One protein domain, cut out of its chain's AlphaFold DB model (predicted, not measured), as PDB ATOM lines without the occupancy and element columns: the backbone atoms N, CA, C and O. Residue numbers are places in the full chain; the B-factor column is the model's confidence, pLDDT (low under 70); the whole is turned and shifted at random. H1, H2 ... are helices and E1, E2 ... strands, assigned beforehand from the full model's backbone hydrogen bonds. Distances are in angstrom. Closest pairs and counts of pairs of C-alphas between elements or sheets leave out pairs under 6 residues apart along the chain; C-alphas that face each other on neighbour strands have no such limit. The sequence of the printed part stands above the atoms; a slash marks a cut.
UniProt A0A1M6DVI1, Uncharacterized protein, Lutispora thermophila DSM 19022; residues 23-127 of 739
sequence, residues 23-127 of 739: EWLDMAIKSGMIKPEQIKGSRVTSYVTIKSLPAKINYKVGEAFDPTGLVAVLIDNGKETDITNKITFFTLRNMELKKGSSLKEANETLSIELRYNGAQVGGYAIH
ATOM      1  N   GLU A  23     198.919  93.762 188.196       53.06
ATOM      2  CA  GLU A  23     197.539  93.895 188.688       53.06
ATOM      3  C   GLU A  23     197.446  94.837 189.892       53.06
ATOM      4  O   GLU A  23     196.520  95.647 189.980       53.06
ATOM      5  N   TRP A  24     198.427  94.788 190.798       63.66
ATOM      6  CA  TRP A  24     198.485  95.708 191.932       63.66
ATOM      7  C   TRP A  24     198.751  97.153 191.484       63.66
ATOM      8  O   TRP A  24     198.093  98.077 191.965       63.66
ATOM      9  N   LEU A  25     199.676  97.356 190.534       56.47
ATOM     10  CA  LEU A  25     199.965  98.670 189.945       56.47
ATOM     11  C   LEU A  25     198.742  99.243 189.224       56.47
ATOM     12  O   LEU A  25     198.411 100.412 189.422       56.47
ATOM     13  N   ASP A  26     198.042  98.426 188.438       58.91
ATOM     14  CA  ASP A  26     196.827  98.840 187.735       58.91
ATOM     15  C   ASP A  26     195.703  99.203 188.722       58.91
ATOM     16  O   ASP A  26     195.041 100.233 188.574       58.91
ATOM     17  N   MET A  27     195.543  98.432 189.803       68.25
ATOM     18  CA  MET A  27     194.600  98.743 190.880       68.25
ATOM     19  C   MET A  27     194.960 100.048 191.609       68.25
ATOM     20  O   MET A  27     194.074 100.864 191.858       68.25
ATOM     21  N   ALA A  28     196.240 100.274 191.924       58.12
ATOM     22  CA  ALA A  28     196.718 101.469 192.624       58.12
ATOM     23  C   ALA A  28     196.602 102.751 191.775       58.12
ATOM     24  O   ALA A  28     196.354 103.834 192.310       58.12
ATOM     25  N   ILE A  29     196.741 102.634 190.450       63.59
ATOM     26  CA  ILE A  29     196.482 103.731 189.508       63.59
ATOM     27  C   ILE A  29     194.973 104.001 189.417       63.59
ATOM     28  O   ILE A  29     194.550 105.155 189.499       63.59
ATOM     29  N   LYS A  30     194.144 102.953 189.306       64.00
ATOM     30  CA  LYS A  30     192.676 103.071 189.217       64.00
ATOM     31  C   LYS A  30     192.033 103.614 190.494       64.00
ATOM     32  O   LYS A  30     191.029 104.316 190.412       64.00
ATOM     33  N   SER A  31     192.611 103.322 191.657       55.69
ATOM     34  CA  SER A  31     192.151 103.836 192.952       55.69
ATOM     35  C   SER A  31     192.679 105.238 193.279       55.69
ATOM     36  O   SER A  31     192.294 105.814 194.296       55.69
ATOM     37  N   GLY A  32     193.555 105.802 192.435       52.25
ATOM     38  CA  GLY A  32     194.161 107.119 192.641       52.25
ATOM     39  C   GLY A  32     195.242 107.156 193.727       52.25
ATOM     40  O   GLY A  32     195.669 108.243 194.116       52.25
ATOM     41  N   MET A  33     195.696 105.994 194.211       57.72
ATOM     42  CA  MET A  33     196.770 105.885 195.204       57.72
ATOM     43  C   MET A  33     198.138 106.285 194.631       57.72
ATOM     44  O   MET A  33     198.992 106.763 195.376       57.72
ATOM     45  N   ILE A  34     198.349 106.119 193.318       57.88
ATOM     46  CA  ILE A  34     199.579 106.506 192.607       57.88
ATOM     47  C   ILE A  34     199.197 107.224 191.306       57.88
ATOM     48  O   ILE A  34     198.319 106.766 190.575       57.88
ATOM     49  N   LYS A  35     199.859 108.342 190.981       62.72
ATOM     50  CA  LYS A  35     199.651 109.034 189.697       62.72
ATOM     51  C   LYS A  35     200.494 108.381 188.590       62.72
ATOM     52  O   LYS A  35     201.675 108.126 188.828       62.72
ATOM     53  N   PRO A  36     199.970 108.195 187.361       52.09
ATOM     54  CA  PRO A  36     200.709 107.579 186.246       52.09
ATOM     55  C   PRO A  36     202.069 108.237 185.950       52.09
ATOM     56  O   PRO A  36     203.022 107.581 185.536       52.09
ATOM     57  N   GLU A  37     202.179 109.542 186.205       53.59
ATOM     58  CA  GLU A  37     203.399 110.336 186.024       53.59
ATOM     59  C   GLU A  37     204.543 109.916 186.965       53.59
ATOM     60  O   GLU A  37     205.710 110.088 186.618       53.59
ATOM     61  N   GLN A  38     204.226 109.329 188.128       51.12
ATOM     62  CA  GLN A  38     205.200 108.877 189.133       51.12
ATOM     63  C   GLN A  38     205.890 107.555 188.749       51.12
ATOM     64  O   GLN A  38     206.847 107.156 189.403       51.12
ATOM     65  N   ILE A  39     205.430 106.882 187.686       54.50
ATOM     66  CA  ILE A  39     205.919 105.561 187.246       54.50
ATOM     67  C   ILE A  39     206.962 105.693 186.117       54.50
ATOM     68  O   ILE A  39     207.655 104.735 185.765       54.50
ATOM     69  N   LYS A  40     207.155 106.897 185.558       40.72
ATOM     70  CA  LYS A  40     208.182 107.145 184.535       40.72
ATOM     71  C   LYS A  40     209.591 107.070 185.139       40.72
ATOM     72  O   LYS A  40     210.142 108.067 185.588       40.72
ATOM     73  N   GLY A  41     210.188 105.881 185.073       46.62
ATOM     74  CA  GLY A  41     211.622 105.661 185.290       46.62
ATOM     75  C   GLY A  41     211.995 104.757 186.466       46.62
ATOM     76  O   GLY A  41     213.166 104.416 186.596       46.62
ATOM     77  N   SER A  42     211.040 104.306 187.278       43.62
ATOM     78  CA  SER A  42     211.314 103.418 188.414       43.62
ATOM     79  C   SER A  42     210.727 102.035 188.153       43.62
ATOM     80  O   SER A  42     209.621 101.724 188.581       43.62
ATOM     81  N   ARG A  43     211.467 101.181 187.437       46.47
ATOM     82  CA  ARG A  43     211.209  99.739 187.514       46.47
ATOM     83  C   ARG A  43     211.629  99.294 188.912       46.47
ATOM     84  O   ARG A  43     212.774  99.527 189.291       46.47
ATOM     85  N   VAL A  44     210.723  98.679 189.672       49.03
ATOM     86  CA  VAL A  44     211.108  97.902 190.858       49.03
ATOM     87  C   VAL A  44     211.945  96.746 190.329       49.03
ATOM     88  O   VAL A  44     211.416  95.762 189.824       49.03
ATOM     89  N   THR A  45     213.263  96.920 190.330       54.56
ATOM     90  CA  THR A  45     214.177  95.898 189.833       54.56
ATOM     91  C   THR A  45     214.295  94.763 190.827       54.56
ATOM     92  O   THR A  45     214.609  93.670 190.393       54.56
ATOM     93  N   SER A  46     214.002  94.975 192.118       61.59
ATOM     94  CA  SER A  46     214.228  93.958 193.145       61.59
ATOM     95  C   SER A  46     213.112  93.903 194.205       61.59
ATOM     96  O   SER A  46     212.796  94.930 194.802       61.59
ATOM     97  N   TYR A  47     212.534  92.724 194.474       70.44
ATOM     98  CA  TYR A  47     211.529  92.508 195.535       70.44
ATOM     99  C   TYR A  47     211.619  91.107 196.160       70.44
ATOM    100  O   TYR A  47     212.106  90.162 195.541       70.44
ATOM    101  N   VAL A  48     211.164  90.970 197.410       79.25
ATOM    102  CA  VAL A  48     211.114  89.688 198.132       79.25
ATOM    103  C   VAL A  48     209.710  89.107 198.046       79.25
ATOM    104  O   VAL A  48     208.741  89.821 198.285       79.25
ATOM    105  N   THR A  49     209.600  87.812 197.754       78.94
ATOM    106  CA  THR A  49     208.333  87.076 197.831       78.94
ATOM    107  C   THR A  49     208.481  85.791 198.642       78.94
ATOM    108  O   THR A  49     209.533  85.143 198.630       78.94
ATOM    109  N   ILE A  50     207.417  85.432 199.362       81.75
ATOM    110  CA  ILE A  50     207.315  84.200 200.145       81.75
ATOM    111  C   ILE A  50     206.527  83.188 199.312       81.75
ATOM    112  O   ILE A  50     205.319  83.324 199.145       81.75
ATOM    113  N   LYS A  51     207.216  82.181 198.770       78.88
ATOM    114  CA  LYS A  51     206.613  81.144 197.918       78.88
ATOM    115  C   LYS A  51     205.910  80.052 198.717       78.88
ATOM    116  O   LYS A  51     204.959  79.452 198.228       78.88
ATOM    117  N   SER A  52     206.365  79.789 199.937       78.38
ATOM    118  CA  SER A  52     205.688  78.886 200.868       78.38
ATOM    119  C   SER A  52     205.974  79.298 202.303       78.38
ATOM    120  O   SER A  52     207.059  79.789 202.608       78.38
ATOM    121  N   LEU A  53     204.992  79.102 203.179       83.12
ATOM    122  CA  LEU A  53     205.115  79.313 204.620       83.12
ATOM    123  C   LEU A  53     205.675  78.060 205.314       83.12
ATOM    124  O   LEU A  53     205.642  76.973 204.731       83.12
ATOM    125  N   PRO A  54     206.169  78.178 206.560       84.12
ATOM    126  CA  PRO A  54     206.526  77.021 207.370       84.12
ATOM    127  C   PRO A  54     205.411  75.974 207.412       84.12
ATOM    128  O   PRO A  54     204.245  76.299 207.628       84.12
ATOM    129  N   ALA A  55     205.781  74.705 207.245       78.25
ATOM    130  CA  ALA A  55     204.832  73.593 207.205       78.25
ATOM    131  C   ALA A  55     204.163  73.344 208.567       78.25
ATOM    132  O   ALA A  55     203.067  72.792 208.646       78.25
ATOM    133  N   LYS A  56     204.832  73.744 209.653       81.75
ATOM    134  CA  LYS A  56     204.347  73.575 211.018       81.75
ATOM    135  C   LYS A  56     203.791  74.886 211.555       81.75
ATOM    136  O   LYS A  56     204.519  75.855 211.734       81.75
ATOM    137  N   ILE A  57     202.497  74.874 211.862       79.38
ATOM    138  CA  ILE A  57     201.783  76.011 212.462       79.38
ATOM    139  C   ILE A  57     201.218  75.692 213.851       79.38
ATOM    140  O   ILE A  57     200.742  76.590 214.529       79.38
ATOM    141  N   ASN A  58     201.296  74.437 214.302       75.56
ATOM    142  CA  ASN A  58     200.806  73.998 215.610       75.56
ATOM    143  C   ASN A  58     201.976  73.530 216.480       75.56
ATOM    144  O   ASN A  58     202.770  72.684 216.056       75.56
ATOM    145  N   TYR A  59     202.051  74.060 217.697       78.94
ATOM    146  CA  TYR A  59     203.099  73.797 218.676       78.94
ATOM    147  C   TYR A  59     202.491  73.563 220.060       78.94
ATOM    148  O   TYR A  59     201.431  74.094 220.390       78.94
ATOM    149  N   LYS A  60     203.184  72.797 220.896       77.00
ATOM    150  CA  LYS A  60     202.910  72.684 222.330       77.00
ATOM    151  C   LYS A  60     203.735  73.706 223.112       77.00
ATOM    152  O   LYS A  60     204.831  74.073 222.690       77.00
ATOM    153  N   VAL A  61     203.261  74.131 224.282       74.69
ATOM    154  CA  VAL A  61     204.099  74.899 225.221       74.69
ATOM    155  C   VAL A  61     205.370  74.101 225.531       74.69
ATOM    156  O   VAL A  61     205.318  72.914 225.847       74.69
ATOM    157  N   GLY A  62     206.520  74.757 225.402       74.31
ATOM    158  CA  GLY A  62     207.847  74.162 225.541       74.31
ATOM    159  C   GLY A  62     208.431  73.600 224.241       74.31
ATOM    160  O   GLY A  62     209.646  73.395 224.173       74.31
ATOM    161  N   GLU A  63     207.620  73.394 223.200       80.44
ATOM    162  CA  GLU A  63     208.072  72.855 221.918       80.44
ATOM    163  C   GLU A  63     208.971  73.846 221.165       80.44
ATOM    164  O   GLU A  63     208.817  75.067 221.256       80.44
ATOM    165  N   ALA A  64     209.948  73.301 220.438       86.31
ATOM    166  CA  ALA A  64     210.909  74.073 219.667       86.31
ATOM    167  C   ALA A  64     210.273  74.642 218.391       86.31
ATOM    168  O   ALA A  64     209.668  73.912 217.602       86.31
ATOM    169  N   PHE A  65     210.462  75.941 218.165       88.69
ATOM    170  CA  PHE A  65     210.040  76.618 216.947       88.69
ATOM    171  C   PHE A  65     210.749  76.036 215.717       88.69
ATOM    172  O   PHE A  65     211.982  75.949 215.678       88.69
ATOM    173  N   ASP A  66     209.965  75.665 214.706       89.19
ATOM    174  CA  ASP A  66     210.445  75.012 213.490       89.19
ATOM    175  C   ASP A  66     209.892  75.713 212.239       89.19
ATOM    176  O   ASP A  66     208.727  75.500 211.900       89.19
ATOM    177  N   PRO A  67     210.704  76.537 211.553       88.75
ATOM    178  CA  PRO A  67     210.300  77.239 210.339       88.75
ATOM    179  C   PRO A  67     210.466  76.400 209.057       88.75
ATOM    180  O   PRO A  67     210.398  76.940 207.952       88.75
ATOM    181  N   THR A  68     210.741  75.094 209.171       88.81
ATOM    182  CA  THR A  68     210.958  74.221 208.008       88.81
ATOM    183  C   THR A  68     209.741  74.246 207.072       88.81
ATOM    184  O   THR A  68     208.597  74.179 207.519       88.81
ATOM    185  N   GLY A  69     209.989  74.367 205.767       83.00
ATOM    186  CA  GLY A  69     208.952  74.536 204.740       83.00
ATOM    187  C   GLY A  69     208.791  75.974 204.235       83.00
ATOM    188  O   GLY A  69     208.192  76.162 203.179       83.00
ATOM    189  N   LEU A  70     209.374  76.972 204.918       88.81
ATOM    190  CA  LEU A  70     209.483  78.323 204.362       88.81
ATOM    191  C   LEU A  70     210.314  78.289 203.071       88.81
ATOM    192  O   LEU A  70     211.398  77.711 203.063       88.81
ATOM    193  N   VAL A  71     209.839  78.964 202.028       87.88
ATOM    194  CA  VAL A  71     210.628  79.303 200.838       87.88
ATOM    195  C   VAL A  71     210.446  80.788 200.564       87.88
ATOM    196  O   VAL A  71     209.329  81.251 200.332       87.88
ATOM    197  N   ALA A  72     211.544  81.538 200.579       85.50
ATOM    198  CA  ALA A  72     211.564  82.960 200.269       85.50
ATOM    199  C   ALA A  72     212.585  83.244 199.170       85.50
ATOM    200  O   ALA A  72     213.729  82.789 199.243       85.50
ATOM    201  N   VAL A  73     212.193  84.027 198.167       86.75
ATOM    202  CA  VAL A  73     213.079  84.400 197.060       86.75
ATOM    203  C   VAL A  73     213.165  85.915 196.917       86.75
ATOM    204  O   VAL A  73     212.172  86.628 197.047       86.75
ATOM    205  N   LEU A  74     214.375  86.399 196.649       86.25
ATOM    206  CA  LEU A  74     214.632  87.744 196.157       86.25
ATOM    207  C   LEU A  74     214.615  87.669 194.636       86.25
ATOM    208  O   LEU A  74     215.416  86.947 194.041       86.25
ATOM    209  N   ILE A  75     213.712  88.407 194.018       79.75
ATOM    210  CA  ILE A  75     213.636  88.544 192.570       79.75
ATOM    211  C   ILE A  75     214.351  89.839 192.233       79.75
ATOM    212  O   ILE A  75     213.889  90.881 192.673       79.75
ATOM    213  N   ASP A  76     215.464  89.776 191.499       79.00
ATOM    214  CA  ASP A  76     216.217  90.940 191.019       79.00
ATOM    215  C   ASP A  76     216.378  90.882 189.492       79.00
ATOM    216  O   ASP A  76     216.964  89.947 188.950       79.00
ATOM    217  N   ASN A  77     215.803  91.848 188.777       73.56
ATOM    218  CA  ASN A  77     215.706  91.917 187.319       73.56
ATOM    219  C   ASN A  77     215.222  90.601 186.679       73.56
ATOM    220  O   ASN A  77     215.740  90.159 185.657       73.56
ATOM    221  N   GLY A  78     214.232  89.960 187.311       68.50
ATOM    222  CA  GLY A  78     213.658  88.684 186.867       68.50
ATOM    223  C   GLY A  78     214.490  87.447 187.223       68.50
ATOM    224  O   GLY A  78     214.056  86.330 186.954       68.50
ATOM    225  N   LYS A  79     215.659  87.610 187.855       77.44
ATOM    226  CA  LYS A  79     216.448  86.500 188.388       77.44
ATOM    227  C   LYS A  79     216.042  86.214 189.828       77.44
ATOM    228  O   LYS A  79     216.152  87.079 190.694       77.44
ATOM    229  N   GLU A  80     215.632  84.982 190.093       86.88
ATOM    230  CA  GLU A  80     215.336  84.531 191.450       86.88
ATOM    231  C   GLU A  80     216.612  84.107 192.183       86.88
ATOM    232  O   GLU A  80     217.448  83.372 191.656       86.88
ATOM    233  N   THR A  81     216.750  84.559 193.424       90.00
ATOM    234  CA  THR A  81     217.774  84.108 194.367       90.00
ATOM    235  C   THR A  81     217.088  83.624 195.634       90.00
ATOM    236  O   THR A  81     216.323  84.371 196.242       90.00
ATOM    237  N   ASP A  82     217.372  82.394 196.057       91.38
ATOM    238  CA  ASP A  82     216.876  81.868 197.330       91.38
ATOM    239  C   ASP A  82     217.475  82.665 198.501       91.38
ATOM    240  O   ASP A  82     218.697  82.780 198.660       91.38
ATOM    241  N   ILE A  83     216.595  83.250 199.309       92.31
ATOM    242  CA  ILE A  83     216.939  84.003 200.518       92.31
ATOM    243  C   ILE A  83     216.274  83.420 201.763       92.31
ATOM    244  O   ILE A  83     216.269  84.072 202.804       92.31
ATOM    245  N   THR A  84     215.751  82.197 201.694       88.88
ATOM    246  CA  THR A  84     215.061  81.512 202.795       88.88
ATOM    247  C   THR A  84     215.884  81.543 204.082       88.88
ATOM    248  O   THR A  84     215.392  81.945 205.133       88.88
ATOM    249  N   ASN A  85     217.182  81.241 203.986       89.88
ATOM    250  CA  ASN A  85     218.109  81.234 205.126       89.88
ATOM    251  C   ASN A  85     218.463  82.636 205.666       89.88
ATOM    252  O   ASN A  85     219.201  82.746 206.642       89.88
ATOM    253  N   LYS A  86     217.984  83.705 205.020       90.94
ATOM    254  CA  LYS A  86     218.181  85.105 205.424       90.94
ATOM    255  C   LYS A  86     216.914  85.728 206.022       90.94
ATOM    256  O   LYS A  86     216.959  86.889 206.427       90.94
ATOM    257  N   ILE A  87     215.798  84.994 206.061       89.94
ATOM    258  CA  ILE A  87     214.566  85.443 206.714       89.94
ATOM    259  C   ILE A  87     214.686  85.262 208.227       89.94
ATOM    260  O   ILE A  87     215.109  84.219 208.723       89.94
ATOM    261  N   THR A  88     214.284  86.297 208.955       90.69
ATOM    262  CA  THR A  88     214.222  86.330 210.422       90.69
ATOM    263  C   THR A  88     212.770  86.409 210.882       90.69
ATOM    264  O   THR A  88     211.928  86.958 210.172       90.69
ATOM    265  N   PHE A  89     212.463  85.842 212.050       91.06
ATOM    266  CA  PHE A  89     211.095  85.684 212.552       91.06
ATOM    267  C   PHE A  89     210.920  86.493 213.831       91.06
ATOM    268  O   PHE A  89     211.740  86.380 214.739       91.06
ATOM    269  N   PHE A  90     209.853  87.279 213.931       83.25
ATOM    270  CA  PHE A  90     209.582  88.122 215.095       83.25
ATOM    271  C   PHE A  90     208.158  87.932 215.607       83.25
ATOM    272  O   PHE A  90     207.226  87.746 214.836       83.25
ATOM    273  N   THR A  91     207.968  87.993 216.921       78.56
ATOM    274  CA  THR A  91     206.625  88.088 217.524       78.56
ATOM    275  C   THR A  91     206.121  89.535 217.522       78.56
ATOM    276  O   THR A  91     206.919  90.464 217.413       78.56
ATOM    277  N   LEU A  92     204.822  89.751 217.771       65.12
ATOM    278  CA  LEU A  92     204.230  91.095 217.950       65.12
ATOM    279  C   LEU A  92     204.900  91.945 219.047       65.12
ATOM    280  O   LEU A  92     204.800  93.167 219.029       65.12
ATOM    281  N   ARG A  93     205.610  91.319 219.997       65.56
ATOM    282  CA  ARG A  93     206.410  92.013 221.023       65.56
ATOM    283  C   ARG A  93     207.839  92.333 220.554       65.56
ATOM    284  O   ARG A  93     208.699  92.629 221.376       65.56
ATOM    285  N   ASN A  94     208.106  92.242 219.250       69.31
ATOM    286  CA  ASN A  94     209.404  92.469 218.614       69.31
ATOM    287  C   ASN A  94     210.537  91.558 219.139       69.31
ATOM    288  O   ASN A  94     211.710  91.917 219.072       69.31
ATOM    289  N   MET A  95     210.196  90.372 219.658       77.12
ATOM    290  CA  MET A  95     211.179  89.363 220.072       77.12
ATOM    291  C   MET A  95     211.514  88.436 218.902       77.12
ATOM    292  O   MET A  95     210.593  87.879 218.298       77.12
ATOM    293  N   GLU A  96     212.806  88.250 218.623       85.00
ATOM    294  CA  GLU A  96     213.303  87.346 217.578       85.00
ATOM    295  C   GLU A  96     213.100  85.871 217.979       85.00
ATOM    296  O   GLU A  96     213.520  85.440 219.055       85.00
ATOM    297  N   LEU A  97     212.484  85.084 217.096       85.00
ATOM    298  CA  LEU A  97     212.320  83.637 217.217       85.00
ATOM    299  C   LEU A  97     213.316  82.926 216.301       85.00
ATOM    300  O   LEU A  97     213.197  82.938 215.077       85.00
ATOM    301  N   LYS A  98     214.293  82.248 216.899       87.56
ATOM    302  CA  LYS A  98     215.257  81.424 216.157       87.56
ATOM    303  C   LYS A  98     214.745  79.996 216.049       87.56
ATOM    304  O   LYS A  98     214.090  79.513 216.976       87.56
ATOM    305  N   LYS A  99     215.083  79.292 214.965       85.56
ATOM    306  CA  LYS A  99     214.854  77.843 214.869       85.56
ATOM    307  C   LYS A  99     215.412  77.158 216.123       85.56
ATOM    308  O   LYS A  99     216.551  77.413 216.504       85.56
ATOM    309  N   GLY A 100     214.599  76.331 216.776       81.69
ATOM    310  CA  GLY A 100     214.948  75.683 218.043       81.69
ATOM    311  C   GLY A 100     214.530  76.440 219.312       81.69
ATOM    312  O   GLY A 100     214.627  75.878 220.399       81.69
ATOM    313  N   SER A 101     214.049  77.686 219.214       82.12
ATOM    314  CA  SER A 101     213.608  78.458 220.388       82.12
ATOM    315  C   SER A 101     212.372  77.820 221.022       82.12
ATOM    316  O   SER A 101     211.409  77.519 220.323       82.12
ATOM    317  N   SER A 102     212.385  77.634 222.342       78.62
ATOM    318  CA  SER A 102     211.245  77.071 223.076       78.62
ATOM    319  C   SER A 102     210.133  78.111 223.246       78.62
ATOM    320  O   SER A 102     210.391  79.232 223.697       78.62
ATOM    321  N   LEU A 103     208.900  77.742 222.893       78.19
ATOM    322  CA  LEU A 103     207.719  78.605 222.990       78.19
ATOM    323  C   LEU A 103     207.136  78.550 224.412       78.19
ATOM    324  O   LEU A 103     206.683  77.500 224.860       78.19
ATOM    325  N   LYS A 104     207.190  79.669 225.150       63.28
ATOM    326  CA  LYS A 104     206.976  79.688 226.614       63.28
ATOM    327  C   LYS A 104     205.586  80.125 227.092       63.28
ATOM    328  O   LYS A 104     205.245  79.826 228.229       63.28
ATOM    329  N   GLU A 105     204.800  80.822 226.273       61.00
ATOM    330  CA  GLU A 105     203.462  81.317 226.644       61.00
ATOM    331  C   GLU A 105     202.388  80.603 225.812       61.00
ATOM    332  O   GLU A 105     202.504  80.531 224.586       61.00
ATOM    333  N   ALA A 106     201.347  80.089 226.473       55.44
ATOM    334  CA  ALA A 106     200.140  79.610 225.806       55.44
ATOM    335  C   ALA A 106     199.335  80.818 225.317       55.44
ATOM    336  O   ALA A 106     198.971  81.674 226.119       55.44
ATOM    337  N   ASN A 107     199.072  80.888 224.015       53.88
ATOM    338  CA  ASN A 107     198.229  81.908 223.397       53.88
ATOM    339  C   ASN A 107     197.456  81.238 222.255       53.88
ATOM    340  O   ASN A 107     198.065  80.567 221.419       53.88
ATOM    341  N   GLU A 108     196.131  81.423 222.210       52.66
ATOM    342  CA  GLU A 108     195.245  80.767 221.229       52.66
ATOM    343  C   GLU A 108     195.674  81.033 219.773       52.66
ATOM    344  O   GLU A 108     195.454  80.199 218.894       52.66
ATOM    345  N   THR A 109     196.349  82.155 219.497       63.41
ATOM    346  CA  THR A 109     197.024  82.441 218.219       63.41
ATOM    347  C   THR A 109     198.176  83.432 218.435       63.41
ATOM    348  O   THR A 109     197.977  84.511 218.990       63.41
ATOM    349  N   LEU A 110     199.386  83.096 217.980       70.06
ATOM    350  CA  LEU A 110     200.569  83.960 218.000       70.06
ATOM    351  C   LEU A 110     200.933  84.378 216.568       70.06
ATOM    352  O   LEU A 110     201.238  83.534 215.730       70.06
ATOM    353  N   SER A 111     200.922  85.682 216.282       78.75
ATOM    354  CA  SER A 111     201.345  86.214 214.976       78.75
ATOM    355  C   SER A 111     202.868  86.332 214.885       78.75
ATOM    356  O   SER A 111     203.504  86.910 215.773       78.75
ATOM    357  N   ILE A 112     203.430  85.797 213.800       82.00
ATOM    358  CA  ILE A 112     204.851  85.794 213.462       82.00
ATOM    359  C   ILE A 112     205.086  86.682 212.243       82.00
ATOM    360  O   ILE A 112     204.519  86.468 211.175       82.00
ATOM    361  N   GLU A 113     205.954  87.666 212.398       82.75
ATOM    362  CA  GLU A 113     206.415  88.572 211.358       82.75
ATOM    363  C   GLU A 113     207.686  88.018 210.697       82.75
ATOM    364  O   GLU A 113     208.636  87.642 211.384       82.75
ATOM    365  N   LEU A 114     207.715  87.978 209.364       84.44
ATOM    366  CA  LEU A 114     208.877  87.588 208.565       84.44
ATOM    367  C   LEU A 114     209.627  88.848 208.136       84.44
ATOM    368  O   LEU A 114     209.037  89.729 207.504       84.44
ATOM    369  N   ARG A 115     210.927  88.928 208.426       85.12
ATOM    370  CA  ARG A 115     211.771  90.076 208.076       85.12
ATOM    371  C   ARG A 115     212.976  89.690 207.229       85.12
ATOM    372  O   ARG A 115     213.661  88.711 207.526       85.12
ATOM    373  N   TYR A 116     213.280  90.523 206.237       86.25
ATOM    374  CA  TYR A 116     214.504  90.487 205.433       86.25
ATOM    375  C   TYR A 116     215.220  91.839 205.546       86.25
ATOM    376  O   TYR A 116     214.607  92.880 205.328       86.25
ATOM    377  N   ASN A 117     216.504  91.841 205.927       83.44
ATOM    378  CA  ASN A 117     217.285  93.061 206.207       83.44
ATOM    379  C   ASN A 117     216.574  94.061 207.149       83.44
ATOM    380  O   ASN A 117     216.719  95.272 207.010       83.44
ATOM    381  N   GLY A 118     215.788  93.556 208.106       72.94
ATOM    382  CA  GLY A 118     215.047  94.373 209.074       72.94
ATOM    383  C   GLY A 118     213.698  94.915 208.587       72.94
ATOM    384  O   GLY A 118     212.944  95.423 209.411       72.94
ATOM    385  N   ALA A 119     213.355  94.767 207.305       70.94
ATOM    386  CA  ALA A 119     212.047  95.134 206.770       70.94
ATOM    387  C   ALA A 119     211.083  93.939 206.786       70.94
ATOM    388  O   ALA A 119     211.486  92.813 206.484       70.94
ATOM    389  N   GLN A 120     209.812  94.186 207.109       81.19
ATOM    390  CA  GLN A 120     208.752  93.182 207.035       81.19
ATOM    391  C   GLN A 120     208.505  92.766 205.581       81.19
ATOM    392  O   GLN A 120     208.264  93.610 204.721       81.19
ATOM    393  N   VAL A 121     208.545  91.462 205.314       74.69
ATOM    394  CA  VAL A 121     208.317  90.870 203.983       74.69
ATOM    395  C   VAL A 121     207.171  89.858 203.964       74.69
ATOM    396  O   VAL A 121     206.802  89.361 202.906       74.69
ATOM    397  N   GLY A 122     206.593  89.550 205.126       70.44
ATOM    398  CA  GLY A 122     205.439  88.667 205.260       70.44
ATOM    399  C   GLY A 122     205.077  88.422 206.722       70.44
ATOM    400  O   GLY A 122     205.679  88.989 207.635       70.44
ATOM    401  N   GLY A 123     204.097  87.559 206.954       78.19
ATOM    402  CA  GLY A 123     203.731  87.115 208.292       78.19
ATOM    403  C   GLY A 123     202.795  85.916 208.247       78.19
ATOM    404  O   GLY A 123     202.161  85.658 207.227       78.19
ATOM    405  N   TYR A 124     202.743  85.165 209.340       72.75
ATOM    406  CA  TYR A 124     201.860  84.012 209.489       72.75
ATOM    407  C   TYR A 124     201.531  83.773 210.961       72.75
ATOM    408  O   TYR A 124     202.211  84.278 211.852       72.75
ATOM    409  N   ALA A 125     200.470  83.021 211.228       73.50
ATOM    410  CA  ALA A 125     200.059  82.685 212.583       73.50
ATOM    411  C   ALA A 125     200.532  81.281 212.973       73.50
ATOM    412  O   ALA A 125     200.525  80.365 212.150       73.50
ATOM    413  N   ILE A 126     200.913  81.116 214.240       72.44
ATOM    414  CA  ILE A 126     201.137  79.811 214.865       72.44
ATOM    415  C   ILE A 126     200.246  79.654 216.098       72.44
ATOM    416  O   ILE A 126     199.948  80.628 216.791       72.44
ATOM    417  N   HIS A 127     199.854  78.425 216.408       67.06
ATOM    418  CA  HIS A 127     199.072  78.071 217.587       67.06
ATOM    419  C   HIS A 127     199.978  77.387 218.608       67.06
ATOM    420  O   HIS A 127     200.605  76.376 218.290       67.06
TER     421      HIS A 127
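This is residues 23 to 127 of the 739 residues of an uncharacterized protein of Lutispora thermophila DSM 19022 (UniProt A0A1M6DVI1). Two small antiparallel sheets, E5 E6 E7 and E1 E3 E4, form a loose body of strands, nearest each other at E1 and E7, with E2 by the end of E7. Helices H1 and H2 lie beyond one end of it, on neither sheet. The printed part has 105 residues in the order H1 H2 E1 E2 E3 E4 E5 E6 E7, mixed in class. It is elongated, 54 by 29 by 21 A, and loose, with a radius of gyration of the C-alphas of 17.2 A.

Start at the meander, each strand the antiparallel neighbour of the one before: E5, residues 88 to 91, E6, 107 to 116, and E7, 119 to 127. Look for N 90 and O 113 at 2.8 A, and N 112 and O 124 at 2.8 A. This sheet is only just strongly twisted, with C-alphas up to 4.1 A off its plane, and E7 bends by 59 degrees at residue 122. E1, residues 46 to 52, comes closest to E7 at the C-alphas of Val 48 and Val 121, 6.6 A. E1 is antiparallel to E3, residues 71 to 76, with N 49 and O 73 at 2.9 A; E3 forms a hairpin with E4, residues 79 to 82, with N 74 and O 81 at 2.8 A. E2, residues 58 to 60, pairs with no named strand; its closest C-alpha to E7 is Asn 58, 4.8 A from that of His 127. H1, residues 23 to 30, and H2, 36 to 39, are close but not clearly touching, at 6.6 A between the C-alphas of Ile 29 and Pro 36. Every O i to N i+4 pair of H1 is within hydrogen-bond range; H2 is too short for one.

Find C-alpha 107 at (198.229, 81.908, 223.397); from there E6 runs 25.7 A. E7 spans 24.0 A and ends at C-alpha 127, (199.072, 78.071, 217.587). E1 spans 19.0 A, E3 16.2 A, E5 10.5 A, E4 10.1 A and E2 7.2 A. H1 begins at (197.539, 93.895, 188.688) and spans 10.4 A; H2 spans 5.7 A.

The C-alphas farthest apart are those of Glu 37 and Gly 62, 53.8 A. The printed part has no cut, and the link E5 to E6 is long, 15 residues. Mean pLDDT of the printed part is 73.7; look for values under 70 at residues 23 to 46, 78, 92 to 94, 104 to 109 and 127.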